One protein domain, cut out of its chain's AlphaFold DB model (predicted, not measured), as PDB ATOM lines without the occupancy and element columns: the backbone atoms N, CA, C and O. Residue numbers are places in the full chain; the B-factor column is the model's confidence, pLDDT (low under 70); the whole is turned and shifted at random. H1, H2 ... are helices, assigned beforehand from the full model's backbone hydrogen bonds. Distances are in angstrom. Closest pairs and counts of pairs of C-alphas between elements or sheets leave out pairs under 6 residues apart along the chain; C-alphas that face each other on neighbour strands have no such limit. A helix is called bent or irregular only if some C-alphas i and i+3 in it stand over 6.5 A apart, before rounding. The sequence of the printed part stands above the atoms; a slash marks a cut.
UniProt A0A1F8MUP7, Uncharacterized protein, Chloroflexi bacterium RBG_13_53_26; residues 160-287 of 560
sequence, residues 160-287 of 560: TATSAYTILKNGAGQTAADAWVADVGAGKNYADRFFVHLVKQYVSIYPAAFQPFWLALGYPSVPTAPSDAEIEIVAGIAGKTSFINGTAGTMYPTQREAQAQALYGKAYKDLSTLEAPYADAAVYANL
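What this domain is: This is residues 160 to 287 of the 560 residues of an uncharacterized protein of Chloroflexi bacterium RBG_13_53_26 (UniProt A0A1F8MUP7). A long helix, H5, runs like a beam through two unequal lobes. In the larger lobe H3 crosses H5, with H1 and H2 packed on H3 away from H5 and H4 across H5; in the smaller lobe H7 packs on the last part of H5 and H6 packs on H7. The printed part has 128 residues with seven named helices, H1 to H7 in chain order, and no named strand; the class is all helix, with mostly crossed packing. It is compact, with a radius of gyration of the C-alphas of 15.1 A and spans of 42 by 41 by 23 A.

How they stand to each other: The hub is H5, residues 228 to 251, touching four other helices. H3, residues 190 to 205, touches it about perpendicular, at 75 degrees; the closest C-alphas, of Val 196 and Gly 236, are 4.3 A apart. H2, residues 174 to 185, forms a helical hairpin with H3, at a steep tilt of 38 degrees; the closest C-alphas, of Ala 176 and His 197, are 5.4 A apart. H1, residues 163 to 171, forms another with H2, at a shallow tilt of 31 degrees; the closest C-alphas, of Leu 168 and Ala 177, are 5.0 A apart. H4, residues 207 to 216, touches residues 234 to 238 of H5 alone, at 88 degrees; the closest C-alphas, of Phe 213 and Val 234, are 6.1 A apart. H7, residues 276 to 286, touches residues 242 to 249 of H5 alone, at a steep tilt of 64 degrees; the closest C-alphas, of Gly 249 and Asp 280, are 4.8 A apart. H6, residues 253 to 264, touches H7 at 66 degrees; the closest C-alphas, of Gln 259 and Ala 279, are 5.2 A apart. H5 and H6 only just touch, with 3 pairs of C-alphas within 8 A, only at the corner. H1, H2, H3 and H4 are apart from H6 and H7. Every O i to N i+4 pair is within hydrogen-bond range in H1, H2, H5, H6 and H7, against 9 of 12 in H3 and 3 of 6 in H4.

Where its parts are: H5 is 33.3 A long, from C-alpha 228 at (90.714, 83.563, 73.410) to C-alpha 251 at (116.012, 95.995, 91.061), with a kink of 27 degrees near residue 235. H3, 23.4 A long, has a kink of 42 degrees near residue 199 and is irregular: C-alphas 198 and 201 are 8.0 A apart. H4 is irregular too, with C-alphas 209 and 212 8.2 A apart. H1 begins at C-alpha 163, (106.263, 104.023, 78.865).

The domain as a whole: The two farthest C-alphas, of Gly 187 and Gly 265, are 44.6 A apart. The links H4 to H5 and H6 to H7 are long, 11 residues each. The printed part has no cut; its mean pLDDT is 90.3, and no printed residue is under 70.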
ATOM      1  N   THR A 160     100.726 105.309  72.285       93.06
ATOM      2  CA  THR A 160     101.994 105.007  71.591       93.06
ATOM      3  C   THR A 160     103.219 105.764  72.115       93.06
ATOM      4  O   THR A 160     104.346 105.362  71.833       93.06
ATOM      5  N   ALA A 161     103.023 106.848  72.866       86.88
ATOM      6  CA  ALA A 161     104.080 107.660  73.466       86.88
ATOM      7  C   ALA A 161     104.281 107.371  74.968       86.88
ATOM      8  O   ALA A 161     105.087 108.033  75.622       86.88
ATOM      9  N   THR A 162     103.547 106.402  75.520       85.88
ATOM     10  CA  THR A 162     103.663 106.007  76.929       85.88
ATOM     11  C   THR A 162     104.830 105.050  77.162       85.88
ATOM     12  O   THR A 162     105.282 104.311  76.276       85.88
ATOM     13  N   SER A 163     105.294 105.018  78.405       86.12
ATOM     14  CA  SER A 163     106.263 104.023  78.865       86.12
ATOM     15  C   SER A 163     105.703 102.591  78.783       86.12
ATOM     16  O   SER A 163     106.435 101.681  78.392       86.12
ATOM     17  N   ALA A 164     104.399 102.392  79.020       85.50
ATOM     18  CA  ALA A 164     103.710 101.108  78.844       85.50
ATOM     19  C   ALA A 164     103.865 100.542  77.424       85.50
ATOM     20  O   ALA A 164     104.237  99.378  77.251       85.50
ATOM     21  N   TYR A 165     103.656 101.373  76.397       93.12
ATOM     22  CA  TYR A 165     103.845 100.967  75.003       93.12
ATOM     23  C   TYR A 165     105.283 100.536  74.719       93.12
ATOM     24  O   TYR A 165     105.517  99.512  74.079       93.12
ATOM     25  N   THR A 166     106.255 101.291  75.235       90.12
ATOM     26  CA  THR A 166     107.680 100.977  75.072       90.12
ATOM     27  C   THR A 166     108.031  99.639  75.722       90.12
ATOM     28  O   THR A 166     108.733  98.826  75.118       90.12
ATOM     29  N   ILE A 167     107.502  99.371  76.920       89.75
ATOM     30  CA  ILE A 167     107.701  98.098  77.621       89.75
ATOM     31  C   ILE A 167     107.098  96.940  76.821       89.75
ATOM     32  O   ILE A 167     107.792  95.954  76.576       89.75
ATOM     33  N   LEU A 168     105.848  97.060  76.359       91.69
ATOM     34  CA  LEU A 168     105.206  96.017  75.552       91.69
ATOM     35  C   LEU A 168     105.957  95.773  74.245       91.69
ATOM     36  O   LEU A 168     106.225  94.627  73.894       91.69
ATOM     37  N   LYS A 169     106.360  96.839  73.553       90.69
ATOM     38  CA  LYS A 169     107.091  96.744  72.289       90.69
ATOM     39  C   LYS A 169     108.424  96.020  72.454       90.69
ATOM     40  O   LYS A 169     108.770  95.203  71.604       90.69
ATOM     41  N   ASN A 170     109.153  96.303  73.530       84.31
ATOM     42  CA  ASN A 170     110.462  95.704  73.778       84.31
ATOM     43  C   ASN A 170     110.365  94.290  74.372       84.31
ATOM     44  O   ASN A 170     111.214  93.454  74.073       84.31
ATOM     45  N   GLY A 171     109.359  94.023  75.209       78.06
ATOM     46  CA  GLY A 171     109.203  92.751  75.920       78.06
ATOM     47  C   GLY A 171     108.371  91.707  75.172       78.06
ATOM     48  O   GLY A 171     108.770  90.552  75.081       78.06
ATOM     49  N   ALA A 172     107.225  92.111  74.620       86.50
ATOM     50  CA  ALA A 172     106.283  91.239  73.912       86.50
ATOM     51  C   ALA A 172     106.260  91.488  72.391       86.50
ATOM     52  O   ALA A 172     105.710  90.693  71.634       86.50
ATOM     53  N   GLY A 173     106.889  92.557  71.910       89.38
ATOM     54  CA  GLY A 173     106.956  92.886  70.490       89.38
ATOM     55  C   GLY A 173     105.893  93.889  70.041       89.38
ATOM     56  O   GLY A 173     104.913  94.183  70.725       89.38
ATOM     57  N   GLN A 174     106.102  94.418  68.835       94.88
ATOM     58  CA  GLN A 174     105.294  95.485  68.238       94.88
ATOM     59  C   GLN A 174     103.796  95.132  68.157       94.88
ATOM     60  O   GLN A 174     102.957  95.955  68.503       94.88
ATOM     61  N   THR A 175     103.455  93.903  67.759       95.19
ATOM     62  CA  THR A 175     102.055  93.464  67.616       95.19
ATOM     63  C   THR A 175     101.286  93.514  68.936       95.19
ATOM     64  O   THR A 175     100.136  93.945  68.948       95.19
ATOM     65  N   ALA A 176     101.913  93.113  70.046       93.81
ATOM     66  CA  ALA A 176     101.299  93.179  71.369       93.81
ATOM     67  C   ALA A 176     101.094  94.633  71.823       93.81
ATOM     68  O   ALA A 176     100.036  94.983  72.344       93.81
ATOM     69  N   ALA A 177     102.082  95.494  71.567       95.19
ATOM     70  CA  ALA A 177     101.994  96.917  71.878       95.19
ATOM     71  C   ALA A 177     100.860  97.605  71.097       95.19
ATOM     72  O   ALA A 177     100.058  98.325  71.684       95.19
ATOM     73  N   ASP A 178     100.736  97.337  69.795       97.19
ATOM     74  CA  ASP A 178      99.686  97.927  68.956       97.19
ATOM     75  C   ASP A 178      98.286  97.387  69.312       97.19
ATOM     76  O   ASP A 178      97.307  98.138  69.295       97.19
ATOM     77  N   ALA A 179      98.179  96.115  69.714       96.50
ATOM     78  CA  ALA A 179      96.928  95.539  70.211       96.50
ATOM     79  C   ALA A 179      96.484  96.171  71.542       96.50
ATOM     80  O   ALA A 179      95.295  96.427  71.739       96.50
ATOM     81  N   TRP A 180      97.432  96.481  72.433       97.38
ATOM     82  CA  TRP A 180      97.152  97.237  73.651       97.38
ATOM     83  C   TRP A 180      96.634  98.644  73.343       97.38
ATOM     84  O   TRP A 180      95.617  99.047  73.900       97.38
ATOM     85  N   VAL A 181      97.256  99.360  72.398       97.25
ATOM     86  CA  VAL A 181      96.780 100.686  71.958       97.25
ATOM     87  C   VAL A 181      95.344 100.620  71.436       97.25
ATOM     88  O   VAL A 181      94.529 101.472  71.788       97.25
ATOM     89  N   ALA A 182      95.014  99.607  70.629       97.19
ATOM     90  CA  ALA A 182      93.660  99.423  70.110       97.19
ATOM     91  C   ALA A 182      92.636  99.178  71.231       97.19
ATOM     92  O   ALA A 182      91.546  99.747  71.210       97.19
ATOM     93  N   ASP A 183      92.996  98.374  72.232       96.69
ATOM     94  CA  ASP A 183      92.141  98.113  73.388       96.69
ATOM     95  C   ASP A 183      91.920  99.364  74.252       96.69
ATOM     96  O   ASP A 183      90.788  99.627  74.666       96.69
ATOM     97  N   VAL A 184      92.971 100.157  74.491       93.94
ATOM     98  CA  VAL A 184      92.865 101.440  75.206       93.94
ATOM     99  C   VAL A 184      91.975 102.414  74.428       93.94
ATOM    100  O   VAL A 184      91.081 103.024  75.009       93.94
ATOM    101  N   GLY A 185      92.142 102.504  73.104       90.88
ATOM    102  CA  GLY A 185      91.283 103.315  72.232       90.88
ATOM    103  C   GLY A 185      89.817 102.862  72.208       90.88
ATOM    104  O   GLY A 185      88.928 103.673  71.960       90.88
ATOM    105  N   ALA A 186      89.551 101.590  72.517       94.94
ATOM    106  CA  ALA A 186      88.207 101.039  72.690       94.94
ATOM    107  C   ALA A 186      87.628 101.255  74.105       94.94
ATOM    108  O   ALA A 186      86.560 100.728  74.414       94.94
ATOM    109  N   GLY A 187      88.321 102.000  74.973       90.38
ATOM    110  CA  GLY A 187      87.878 102.298  76.336       90.38
ATOM    111  C   GLY A 187      88.067 101.147  77.328       90.38
ATOM    112  O   GLY A 187      87.494 101.186  78.417       90.38
ATOM    113  N   LYS A 188      88.848 100.113  76.985       94.06
ATOM    114  CA  LYS A 188      89.197  99.058  77.947       94.06
ATOM    115  C   LYS A 188      90.217  99.583  78.959       94.06
ATOM    116  O   LYS A 188      91.028 100.452  78.647       94.06
ATOM    117  N   ASN A 189      90.207  99.021  80.168       93.44
ATOM    118  CA  ASN A 189      91.132  99.411  81.231       93.44
ATOM    119  C   ASN A 189      92.592  99.179  80.802       93.44
ATOM    120  O   ASN A 189      92.998  98.048  80.540       93.44
ATOM    121  N   TYR A 190      93.390 100.244  80.731       93.94
ATOM    122  CA  TYR A 190      94.750 100.156  80.197       93.94
ATOM    123  C   TYR A 190      95.657  99.218  81.004       93.94
ATOM    124  O   TYR A 190      96.526  98.579  80.412       93.94
ATOM    125  N   ALA A 191      95.461  99.122  82.323       93.44
ATOM    126  CA  ALA A 191      96.293  98.320  83.212       93.44
ATOM    127  C   ALA A 191      95.993  96.830  83.025       93.44
ATOM    128  O   ALA A 191      96.911  96.043  82.787       93.44
ATOM    129  N   ASP A 192      94.708  96.457  83.010       95.06
ATOM    130  CA  ASP A 192      94.277  95.083  82.724       95.06
ATOM    131  C   ASP A 192      94.833  94.622  81.374       95.06
ATOM    132  O   ASP A 192      95.425  93.549  81.240       95.06
ATOM    133  N   ARG A 193      94.668  95.469  80.351       96.56
ATOM    134  CA  ARG A 193      95.076  95.136  78.986       96.56
ATOM    135  C   ARG A 193      96.588  95.108  78.830       96.56
ATOM    136  O   ARG A 193      97.074  94.306  78.039       96.56
ATOM    137  N   PHE A 194      97.329  95.927  79.574       95.81
ATOM    138  CA  PHE A 194      98.789  95.876  79.577       95.81
ATOM    139  C   PHE A 194      99.270  94.493  80.024       95.81
ATOM    140  O   PHE A 194     100.025  93.843  79.302       95.81
ATOM    141  N   PHE A 195      98.780  93.999  81.166       95.38
ATOM    142  CA  PHE A 195      99.206  92.696  81.680       95.38
ATOM    143  C   PHE A 195      98.776  91.543  80.775       95.38
ATOM    144  O   PHE A 195      99.565  90.625  80.557       95.38
ATOM    145  N   VAL A 196      97.584  91.612  80.174       96.25
ATOM    146  CA  VAL A 196      97.164  90.641  79.154       96.25
ATOM    147  C   VAL A 196      98.159  90.622  77.992       96.25
ATOM    148  O   VAL A 196      98.737  89.576  77.694       96.25
ATOM    149  N   HIS A 197      98.411  91.763  77.345       95.94
ATOM    150  CA  HIS A 197      99.259  91.817  76.146       95.94
ATOM    151  C   HIS A 197     100.735  91.542  76.416       95.94
ATOM    152  O   HIS A 197     101.443  91.127  75.501       95.94
ATOM    153  N   LEU A 198     101.189  91.676  77.664       92.19
ATOM    154  CA  LEU A 198     102.551  91.324  78.051       92.19
ATOM    155  C   LEU A 198     102.872  89.850  77.765       92.19
ATOM    156  O   LEU A 198     103.998  89.533  77.383       92.19
ATOM    157  N   VAL A 199     101.896  88.946  77.932       91.31
ATOM    158  CA  VAL A 199     102.132  87.498  77.789       91.31
ATOM    159  C   VAL A 199     101.109  86.738  76.943       91.31
ATOM    160  O   VAL A 199     101.340  85.561  76.665       91.31
ATOM    161  N   LYS A 200     100.016  87.365  76.474       94.12
ATOM    162  CA  LYS A 200      98.922  86.701  75.727       94.12
ATOM    163  C   LYS A 200      99.424  85.821  74.582       94.12
ATOM    164  O   LYS A 200      98.987  84.680  74.442       94.12
ATOM    165  N   GLN A 201     100.377  86.321  73.794       90.31
ATOM    166  CA  GLN A 201     100.953  85.557  72.686       90.31
ATOM    167  C   GLN A 201     101.641  84.265  73.154       90.31
ATOM    168  O   GLN A 201     101.511  83.229  72.508       90.31
ATOM    169  N   TYR A 202     102.322  84.291  74.301       87.75
ATOM    170  CA  TYR A 202     103.027  83.130  74.840       87.75
ATOM    171  C   TYR A 202     102.062  82.129  75.462       87.75
ATOM    172  O   TYR A 202     102.269  80.931  75.307       87.75
ATOM    173  N   VAL A 203     100.989  82.595  76.106       90.69
ATOM    174  CA  VAL A 203      99.924  81.714  76.615       90.69
ATOM    175  C   VAL A 203      99.237  80.981  75.463       90.69
ATOM    176  O   VAL A 203      98.966  79.789  75.572       90.69
ATOM    177  N   SER A 204      99.009  81.670  74.342       90.06
ATOM    178  CA  SER A 204      98.416  81.085  73.135       90.06
ATOM    179  C   SER A 204      99.327  80.041  72.474       90.06
ATOM    180  O   SER A 204      98.871  78.956  72.114       90.06
ATOM    181  N   ILE A 205     100.629  80.328  72.354       89.25
ATOM    182  CA  ILE A 205     101.593  79.434  71.688       89.25
ATOM    183  C   ILE A 205     102.031  78.275  72.602       89.25
ATOM    184  O   ILE A 205     102.227  77.154  72.134       89.25
ATOM    185  N   TYR A 206     102.180  78.524  73.907       88.38
ATOM    186  CA  TYR A 206     102.735  77.584  74.887       88.38
ATOM    187  C   TYR A 206     101.824  77.393  76.112       88.38
ATOM    188  O   TYR A 206     102.288  77.547  77.245       88.38
ATOM    189  N   PRO A 207     100.548  76.997  75.954       87.56
ATOM    190  CA  PRO A 207      99.595  76.933  77.067       87.56
ATOM    191  C   PRO A 207     100.056  76.005  78.203       87.56
ATOM    192  O   PRO A 207      99.808  76.291  79.374       87.56
ATOM    193  N   ALA A 208     100.803  74.942  77.881       87.94
ATOM    194  CA  ALA A 208     101.379  74.022  78.862       87.94
ATOM    195  C   ALA A 208     102.405  74.683  79.802       87.94
ATOM    196  O   ALA A 208     102.472  74.324  80.975       87.94
ATOM    197  N   ALA A 209     103.160  75.681  79.329       85.12
ATOM    198  CA  ALA A 209     104.124  76.411  80.156       85.12
ATOM    199  C   ALA A 209     103.441  77.267  81.240       85.12
ATOM    200  O   ALA A 209     104.068  77.623  82.232       85.12
ATOM    201  N   PHE A 210     102.145  77.549  81.078       89.50
ATOM    202  CA  PHE A 210     101.329  78.320  82.014       89.50
ATOM    203  C   PHE A 210     100.428  77.433  82.885       89.50
ATOM    204  O   PHE A 210      99.513  77.941  83.532       89.50
ATOM    205  N   GLN A 211     100.672  76.114  82.934       90.38
ATOM    206  CA  GLN A 211      99.880  75.152  83.716       90.38
ATOM    207  C   GLN A 211      99.541  75.615  85.146       90.38
ATOM    208  O   GLN A 211      98.377  75.472  85.521       90.38
ATOM    209  N   PRO A 212     100.463  76.200  85.941       88.75
ATOM    210  CA  PRO A 212     100.128  76.659  87.289       88.75
ATOM    211  C   PRO A 212      98.971  77.669  87.327       88.75
ATOM    212  O   PRO A 212      98.139  77.610  88.227       88.75
ATOM    213  N   PHE A 213      98.870  78.549  86.327       90.94
ATOM    214  CA  PHE A 213      97.812  79.557  86.234       90.94
ATOM    215  C   PHE A 213      96.473  78.948  85.803       90.94
ATOM    216  O   PHE A 213      95.432  79.320  86.337       90.94
ATOM    217  N   TRP A 214      96.494  77.961  84.903       91.12
ATOM    218  CA  TRP A 214      95.300  77.184  84.556       91.12
ATOM    219  C   TRP A 214      94.740  76.449  85.781       91.12
ATOM    220  O   TRP A 214      93.547  76.523  86.060       91.12
ATOM    221  N   LEU A 215      95.605  75.793  86.560       90.12
ATOM    222  CA  LEU A 215      95.190  75.100  87.782       90.12
ATOM    223  C   LEU A 215      94.651  76.075  88.841       90.12
ATOM    224  O   LEU A 215      93.656  75.773  89.495       90.12
ATOM    225  N   ALA A 216      95.263  77.257  88.981       85.38
ATOM    226  CA  ALA A 216      94.805  78.293  89.909       85.38
ATOM    227  C   ALA A 216      93.393  78.814  89.582       85.38
ATOM    228  O   ALA A 216      92.661  79.215  90.483       85.38
ATOM    229  N   LEU A 217      92.990  78.759  88.311       86.62
ATOM    230  CA  LEU A 217      91.639  79.097  87.855       86.62
ATOM    231  C   LEU A 217      90.634  77.939  87.995       86.62
ATOM    232  O   LEU A 217      89.481  78.074  87.596       86.62
ATOM    233  N   GLY A 218      91.054  76.799  88.552       88.56
ATOM    234  CA  GLY A 218      90.195  75.639  88.783       88.56
ATOM    235  C   GLY A 218      90.062  74.692  87.589       88.56
ATOM    236  O   GLY A 218      89.228  73.787  87.628       88.56
ATOM    237  N   TYR A 219      90.876  74.851  86.538       88.19
ATOM    238  CA  TYR A 219      90.906  73.872  85.452       88.19
ATOM    239  C   TYR A 219      91.575  72.576  85.935       88.19
ATOM    240  O   TYR A 219      92.631  72.635  86.566       88.19
ATOM    241  N   PRO A 220      91.023  71.387  85.622       86.38
ATOM    242  CA  PRO A 220      91.616  70.110  86.033       86.38
ATOM    243  C   PRO A 220      92.935  69.806  85.298       86.38
ATOM    244  O   PRO A 220      93.773  69.054  85.788       86.38
ATOM    245  N   SER A 221      93.113  70.388  84.111       90.12
ATOM    246  CA  SER A 221      94.316  70.318  83.285       90.12
ATOM    247  C   SER A 221      94.334  71.490  82.304       90.12
ATOM    248  O   SER A 221      93.308  72.133  82.087       90.12
ATOM    249  N   VAL A 222      95.478  71.736  81.664       90.38
ATOM    250  CA  VAL A 222      95.583  72.720  80.574       90.38
ATOM    251  C   VAL A 222      94.601  72.340  79.454       90.38
ATOM    252  O   VAL A 222      94.650  71.193  78.993       90.38
ATOM    253  N   PRO A 223      93.705  73.246  79.017       89.38
ATOM    254  CA  PRO A 223      92.795  72.963  77.915       89.38
ATOM    255  C   PRO A 223      93.560  72.632  76.631       89.38
ATOM    256  O   PRO A 223      94.581  73.244  76.323       89.38
ATOM    257  N   THR A 224      93.060  71.675  75.851       85.50
ATOM    258  CA  THR A 224      93.671  71.289  74.567       85.50
ATOM    259  C   THR A 224      93.459  72.332  73.469       85.50
ATOM    260  O   THR A 224      94.271  72.419  72.553       85.50
ATOM    261  N   ALA A 225      92.390  73.125  73.564       87.62
ATOM    262  CA  ALA A 225      92.081  74.235  72.667       87.62
ATOM    263  C   ALA A 225      91.403  75.368  73.464       87.62
ATOM    264  O   ALA A 225      90.181  75.508  73.394       87.62
ATOM    265  N   PRO A 226      92.165  76.125  74.278       90.38
ATOM    266  CA  PRO A 226      91.605  77.223  75.052       90.38
ATOM    267  C   PRO A 226      91.077  78.315  74.117       90.38
ATOM    268  O   PRO A 226      91.712  78.675  73.124       90.38
ATOM    269  N   SER A 227      89.902  78.841  74.437       93.94
ATOM    270  CA  SER A 227      89.322  80.009  73.782       93.94
ATOM    271  C   SER A 227      90.148  81.268  74.059       93.94
ATOM    272  O   SER A 227      90.886  81.348  75.041       93.94
ATOM    273  N   ASP A 228      89.996  82.295  73.219       92.44
ATOM    274  CA  ASP A 228      90.714  83.563  73.410       92.44
ATOM    275  C   ASP A 228      90.396  84.204  74.772       92.44
ATOM    276  O   ASP A 228      91.293  84.712  75.435       92.44
ATOM    277  N   ALA A 229      89.149  84.095  75.244       92.12
ATOM    278  CA  ALA A 229      88.752  84.584  76.563       92.12
ATOM    279  C   ALA A 229      89.479  83.848  77.701       92.12
ATOM    280  O   ALA A 229      89.949  84.476  78.646       92.12
ATOM    281  N   GLU A 230      89.617  82.524  77.601       93.12
ATOM    282  CA  GLU A 230      90.365  81.725  78.577       93.12
ATOM    283  C   GLU A 230      91.858  82.082  78.571       93.12
ATOM    284  O   GLU A 230      92.468  82.233  79.633       93.12
ATOM    285  N   ILE A 231      92.433  82.292  77.382       94.56
ATOM    286  CA  ILE A 231      93.813  82.766  77.214       94.56
ATOM    287  C   ILE A 231      93.990  84.142  77.860       94.56
ATOM    288  O   ILE A 231      94.984  84.356  78.548       94.56
ATOM    289  N   GLU A 232      93.054  85.075  77.665       94.75
ATOM    290  CA  GLU A 232      93.142  86.419  78.244       94.75
ATOM    291  C   GLU A 232      93.107  86.406  79.774       94.75
ATOM    292  O   GLU A 232      93.895  87.120  80.395       94.75
ATOM    293  N   ILE A 233      92.265  85.570  80.390       92.12
ATOM    294  CA  ILE A 233      92.209  85.446  81.856       92.12
ATOM    295  C   ILE A 233      93.556  84.950  82.396       92.12
ATOM    296  O   ILE A 233      94.115  85.536  83.325       92.12
ATOM    297  N   VAL A 234      94.111  83.899  81.787       94.62
ATOM    298  CA  VAL A 234      95.425  83.365  82.176       94.62
ATOM    299  C   VAL A 234      96.526  84.390  81.933       94.62
ATOM    300  O   VAL A 234      97.384  84.581  82.796       94.62
ATOM    301  N   ALA A 235      96.490  85.080  80.795       94.50
ATOM    302  CA  ALA A 235      97.471  86.090  80.437       94.50
ATOM    303  C   ALA A 235      97.456  87.286  81.393       94.50
ATOM    304  O   ALA A 235      98.523  87.770  81.744       94.50
ATOM    305  N   GLY A 236      96.292  87.727  81.874       91.69
ATOM    306  CA  GLY A 236      96.212  88.801  82.869       91.69
ATOM    307  C   GLY A 236      96.953  88.450  84.164       91.69
ATOM    308  O   GLY A 236      97.808  89.208  84.624       91.69
ATOM    309  N   ILE A 237      96.693  87.260  84.720       90.31
ATOM    310  CA  ILE A 237      97.316  86.805  85.976       90.31
ATOM    311  C   ILE A 237      98.813  86.543  85.780       90.31
ATOM    312  O   ILE A 237      99.650  86.996  86.571       90.31
ATOM    313  N   ALA A 238      99.162  85.816  84.718       90.81
ATOM    314  CA  ALA A 238     100.543  85.475  84.417       90.81
ATOM    315  C   ALA A 238     101.368  86.714  84.051       90.81
ATOM    316  O   ALA A 238     102.521  86.825  84.461       90.81
ATOM    317  N   GLY A 239     100.778  87.667  83.330       91.69
ATOM    318  CA  GLY A 239     101.399  88.931  82.957       91.69
ATOM    319  C   GLY A 239     101.723  89.793  84.170       91.69
ATOM    320  O   GLY A 239     102.871  90.205  84.325       91.69
ATOM    321  N   LYS A 240     100.769  89.982  85.090       90.19
ATOM    322  CA  LYS A 240     101.024  90.695  86.354       90.19
ATOM    323  C   LYS A 240     102.132  90.031  87.167       90.19
ATOM    324  O   LYS A 240     103.067  90.700  87.601       90.19
ATOM    325  N   THR A 241     102.060  88.709  87.323       89.62
ATOM    326  CA  THR A 241     103.072  87.930  88.055       89.62
ATOM    327  C   THR A 241     104.455  88.089  87.419       89.62
ATOM    328  O   THR A 241     105.439  88.326  88.114       89.62
ATOM    329  N   SER A 242     104.528  88.027  86.088       88.19
ATOM    330  CA  SER A 242     105.779  88.181  85.338       88.19
ATOM    331  C   SER A 242     106.353  89.591  85.472       88.19
ATOM    332  O   SER A 242     107.561  89.744  85.610       88.19
ATOM    333  N   PHE A 243     105.504  90.621  85.484       89.88
ATOM    334  CA  PHE A 243     105.926  92.009  85.658       89.88
ATOM    335  C   PHE A 243     106.467  92.293  87.069       89.88
ATOM    336  O   PHE A 243     107.502  92.945  87.212       89.88
ATOM    337  N   ILE A 244     105.813  91.761  88.109       89.25
ATOM    338  CA  ILE A 244     106.290  91.822  89.502       89.25
ATOM    339  C   ILE A 244     107.663  91.155  89.620       89.25
ATOM    340  O   ILE A 244     108.622  91.766  90.095       89.25
ATOM    341  N   ASN A 245     107.779  89.925  89.119       88.81
ATOM    342  CA  ASN A 245     109.024  89.169  89.154       88.81
ATOM    343  C   ASN A 245     110.140  89.891  88.381       88.81
ATOM    344  O   ASN A 245     111.243  90.047  88.899       88.81
ATOM    345  N   GLY A 246     109.852  90.391  87.177       86.44
ATOM    346  CA  GLY A 246     110.819  91.124  86.354       86.44
ATOM    347  C   GLY A 246     111.275  92.442  86.979       86.44
ATOM    348  O   GLY A 246     112.439  92.834  86.843       86.44
ATOM    349  N   THR A 247     110.390  93.106  87.727       84.69
ATOM    350  CA  THR A 247     110.733  94.288  88.526       84.69
ATOM    351  C   THR A 247     111.701  93.904  89.644       84.69
ATOM    352  O   THR A 247     112.742  94.545  89.785       84.69
ATOM    353  N   ALA A 248     111.439  92.806  90.364       79.62
ATOM    354  CA  ALA A 248     112.367  92.270  91.359       79.62
ATOM    355  C   ALA A 248     113.738  91.951  90.747       79.62
ATOM    356  O   ALA A 248     114.765  92.429  91.225       79.62
ATOM    357  N   GLY A 249     113.768  91.210  89.640       74.75
ATOM    358  CA  GLY A 249     115.013  90.870  88.960       74.75
ATOM    359  C   GLY A 249     115.801  92.098  88.491       74.75
ATOM    360  O   GLY A 249     117.030  92.119  88.564       74.75
ATOM    361  N   THR A 250     115.108  93.141  88.034       79.50
ATOM    362  CA  THR A 250     115.736  94.389  87.576       79.50
ATOM    363  C   THR A 250     116.279  95.223  88.733       79.50
ATOM    364  O   THR A 250     117.372  95.773  88.612       79.50
ATOM    365  N   MET A 251     115.560  95.291  89.856       77.88
ATOM    366  CA  MET A 251     116.012  95.995  91.061       77.88
ATOM    367  C   MET A 251     117.172  95.279  91.764       77.88
ATOM    368  O   MET A 251     118.020  95.934  92.367       77.88
ATOM    369  N   TYR A 252     117.247  93.949  91.651       80.38
ATOM    370  CA  TYR A 252     118.267  93.119  92.297       80.38
ATOM    371  C   TYR A 252     119.096  92.324  91.269       80.38
ATOM    372  O   TYR A 252     119.100  91.087  91.287       80.38
ATOM    373  N   PRO A 253     119.866  93.001  90.389       77.31
ATOM    374  CA  PRO A 253     120.545  92.359  89.262       77.31
ATOM    375  C   PRO A 253     121.565  91.300  89.699       77.31
ATOM    376  O   PRO A 253     121.689  90.266  89.050       77.31
ATOM    377  N   THR A 254     122.248  91.497  90.831       89.31
ATOM    378  CA  THR A 254     123.188  90.506  91.387       89.31
ATOM    379  C   THR A 254     122.483  89.215  91.803       89.31
ATOM    380  O   THR A 254     122.985  88.121  91.549       89.31
ATOM    381  N   GLN A 255     121.309  89.325  92.430       90.56
ATOM    382  CA  GLN A 255     120.521  88.158  92.833       90.56
ATOM    383  C   GLN A 255     119.952  87.455  91.601       90.56
ATOM    384  O   GLN A 255     119.970  86.230  91.534       90.56
ATOM    385  N   ARG A 256     119.523  88.224  90.597       91.00
ATOM    386  CA  ARG A 256     119.044  87.703  89.316       91.00
ATOM    387  C   ARG A 256     120.098  86.880  88.579       91.00
ATOM    388  O   ARG A 256     119.800  85.766  88.156       91.00
ATOM    389  N   GLU A 257     121.331  87.376  88.478       91.00
ATOM    390  CA  GLU A 257     122.445  86.615  87.891       91.00
ATOM    391  C   GLU A 257     122.736  85.333  88.684       91.00
ATOM    392  O   GLU A 257     122.932  84.265  88.102       91.00
ATOM    393  N   ALA A 258     122.691  85.398  90.020       94.88
ATOM    394  CA  ALA A 258     122.870  84.216  90.859       94.88
ATOM    395  C   ALA A 258     121.772  83.161  90.625       94.88
ATOM    396  O   ALA A 258     122.081  81.973  90.540       94.88
ATOM    397  N   GLN A 259     120.508  83.575  90.472       96.62
ATOM    398  CA  GLN A 259     119.400  82.657  90.186       96.62
ATOM    399  C   GLN A 259     119.468  82.077  88.767       96.62
ATOM    400  O   GLN A 259     119.216  80.887  88.588       96.62
ATOM    401  N   ALA A 260     119.870  82.870  87.769       95.38
ATOM    402  CA  ALA A 260     120.108  82.384  86.408       95.38
ATOM    403  C   ALA A 260     121.160  81.264  86.386       95.38
ATOM    404  O   ALA A 260     120.939  80.191  85.810       95.38
ATOM    405  N   GLN A 261     122.270  81.477  87.099       96.69
ATOM    406  CA  GLN A 261     123.325  80.483  87.232       96.69
ATOM    407  C   GLN A 261     122.856  79.253  88.021       96.69
ATOM    408  O   GLN A 261     123.179  78.131  87.635       96.69
ATOM    409  N   ALA A 262     122.093  79.437  89.101       96.56
ATOM    410  CA  ALA A 262     121.627  78.342  89.950       96.56
ATOM    411  C   ALA A 262     120.606  77.428  89.252       96.56
ATOM    412  O   ALA A 262     120.681  76.210  89.397       96.56
ATOM    413  N   LEU A 263     119.666  78.002  88.496       95.50
ATOM    414  CA  LEU A 263     118.590  77.250  87.844       95.50
ATOM    415  C   LEU A 263     119.015  76.648  86.501       95.50
ATOM    416  O   LEU A 263     118.603  75.536  86.174       95.50
ATOM    417  N   TYR A 264     119.828  77.372  85.727       96.38
ATOM    418  CA  TYR A 264     120.100  77.029  84.326       96.38
ATOM    419  C   TYR A 264     121.585  76.954  83.971       96.38
ATOM    420  O   TYR A 264     121.919  76.554  82.856       96.38
ATOM    421  N   GLY A 265     122.488  77.328  84.882       96.50
ATOM    422  CA  GLY A 265     123.928  77.328  84.624       96.50
ATOM    423  C   GLY A 265     124.393  78.385  83.613       96.50
ATOM    424  O   GLY A 265     125.470  78.226  83.040       96.50
ATOM    425  N   LYS A 266     123.581  79.421  83.366       97.19
ATOM    426  CA  LYS A 266     123.788  80.460  82.343       97.19
ATOM    427  C   LYS A 266     123.813  81.850  82.983       97.19
ATOM    428  O   LYS A 266     123.169  82.064  84.008       97.19
ATOM    429  N   ALA A 267     124.471  82.807  82.326       94.38
ATOM    430  CA  ALA A 267     124.282  84.223  82.638       94.38
ATOM    431  C   ALA A 267     122.854  84.658  82.274       94.38
ATOM    432  O   ALA A 267     122.271  84.135  81.320       94.38
ATOM    433  N   TYR A 268     122.298  85.639  82.989       89.88
ATOM    434  CA  TYR A 268     120.898  86.041  82.818       89.88
ATOM    435  C   TYR A 268     120.581  86.483  81.383       89.88
ATOM    436  O   TYR A 268     119.560  86.100  80.817       89.88
ATOM    437  N   LYS A 269     121.493  87.232  80.755       90.94
ATOM    438  CA  LYS A 269     121.362  87.686  79.359       90.94
ATOM    439  C   LYS A 269     121.263  86.551  78.323       90.94
ATOM    440  O   LYS A 269     120.834  86.807  77.204       90.94
ATOM    441  N   ASP A 270     121.690  85.339  78.684       94.00
ATOM    442  CA  ASP A 270     121.729  84.165  77.805       94.00
ATOM    443  C   ASP A 270     120.544  83.209  78.076       94.00
ATOM    444  O   ASP A 270     120.452  82.135  77.474       94.00
ATOM    445  N   LEU A 271     119.636  83.579  78.989       89.69
ATOM    446  CA  LEU A 271     118.389  82.858  79.229       89.69
ATOM    447  C   LEU A 271     117.395  83.089  78.087       89.69
ATOM    448  O   LEU A 271     117.282  84.179  77.528       89.69
ATOM    449  N   SER A 272     116.630  82.052  77.758       84.88
ATOM    450  CA  SER A 272     115.504  82.168  76.833       84.88
ATOM    451  C   SER A 272     114.341  82.959  77.439       84.88
ATOM    452  O   SER A 272     114.237  83.136  78.656       84.88
ATOM    453  N   THR A 273     113.395  83.355  76.585       74.75
ATOM    454  CA  THR A 273     112.147  84.031  76.981       74.75
ATOM    455  C   THR A 273     111.288  83.225  77.957       74.75
ATOM    456  O   THR A 273     110.463  83.808  78.651       74.75
ATOM    457  N   LEU A 274     111.481  81.903  78.033       78.25
ATOM    458  CA  LEU A 274     110.804  81.041  79.000       78.25
ATOM    459  C   LEU A 274     111.624  80.805  80.271       78.25
ATOM    460  O   LEU A 274     111.024  80.520  81.293       78.25
ATOM    461  N   GLU A 275     112.955  80.917  80.236       86.50
ATOM    462  CA  GLU A 275     113.832  80.688  81.398       86.50
ATOM    463  C   GLU A 275     113.969  81.941  82.278       86.50
ATOM    464  O   GLU A 275     113.933  81.844  83.505       86.50
ATOM    465  N   ALA A 276     114.088  83.125  81.664       84.94
ATOM    466  CA  ALA A 276     114.271  84.390  82.379       84.94
ATOM    467  C   ALA A 276     113.176  84.671  83.435       84.94
ATOM    468  O   ALA A 276     113.535  84.960  84.582       84.94
ATOM    469  N   PRO A 277     111.871  84.466  83.148       85.81
ATOM    470  CA  PRO A 277     110.817  84.666  84.144       85.81
ATOM    471  C   PRO A 277     110.941  83.782  85.394       85.81
ATOM    472  O   PRO A 277     110.518  84.199  86.469       85.81
ATOM    473  N   TYR A 278     111.523  82.578  85.294       89.19
ATOM    474  CA  TYR A 278     111.733  81.711  86.462       89.19
ATOM    475  C   TYR A 278     112.891  82.190  87.336       89.19
ATOM    476  O   TYR A 278     112.796  82.113  88.561       89.19
ATOM    477  N   ALA A 279     113.965  82.706  86.730       90.62
ATOM    478  CA  ALA A 279     115.056  83.324  87.482       90.62
ATOM    479  C   ALA A 279     114.560  84.566  88.240       90.62
ATOM    480  O   ALA A 279     114.819  84.704  89.436       90.62
ATOM    481  N   ASP A 280     113.766  85.409  87.581       89.88
ATOM    482  CA  ASP A 280     113.122  86.575  88.187       89.88
ATOM    483  C   ASP A 280     112.135  86.186  89.305       89.88
ATOM    484  O   ASP A 280     112.126  86.791  90.380       89.88
ATOM    485  N   ALA A 281     111.341  85.129  89.101       90.62
ATOM    486  CA  ALA A 281     110.439  84.599  90.124       90.62
ATOM    487  C   ALA A 281     111.197  84.111  91.364       90.62
ATOM    488  O   ALA A 281     110.751  84.333  92.491       90.62
ATOM    489  N   ALA A 282     112.357  83.478  91.173       92.38
ATOM    490  CA  ALA A 282     113.212  83.039  92.268       92.38
ATOM    491  C   ALA A 282     113.827  84.221  93.035       92.38
ATOM    492  O   ALA A 282     113.960  84.142  94.256       92.38
ATOM    493  N   VAL A 283     114.158  85.332  92.365       91.31
ATOM    494  CA  VAL A 283     114.567  86.573  93.049       91.31
ATOM    495  C   VAL A 283     113.432  87.070  93.931       91.31
ATOM    496  O   VAL A 283     113.607  87.173  95.142       91.31
ATOM    497  N   TYR A 284     112.252  87.297  93.351       90.62
ATOM    498  CA  TYR A 284     111.097  87.809  94.084       90.62
ATOM    499  C   TYR A 284     110.699  86.915  95.271       90.62
ATOM    500  O   TYR A 284     110.384  87.415  96.350       90.62
ATOM    501  N   ALA A 285     110.755  85.589  95.109       90.00
ATOM    502  CA  ALA A 285     110.448  84.633  96.172       90.00
ATOM    503  C   ALA A 285     111.391  84.725  97.383       90.00
ATOM    504  O   ALA A 285     110.961  84.427  98.498       90.00
ATOM    505  N   ASN A 286     112.641  85.144  97.166       89.19
ATOM    506  CA  ASN A 286     113.665  85.267  98.202       89.19
ATOM    507  C   ASN A 286     113.684  86.640  98.887       89.19
ATOM    508  O   ASN A 286     114.388  86.804  99.885       89.19
ATOM    509  N   LEU A 287     112.936  87.622  98.375       87.88
ATOM    510  CA  LEU A 287     112.861  88.939  98.997       87.88
ATOM    511  C   LEU A 287     112.038  88.880 100.294       87.88
ATOM    512  O   LEU A 287     110.969  88.256 100.330       87.88
TER     513      LEU A 287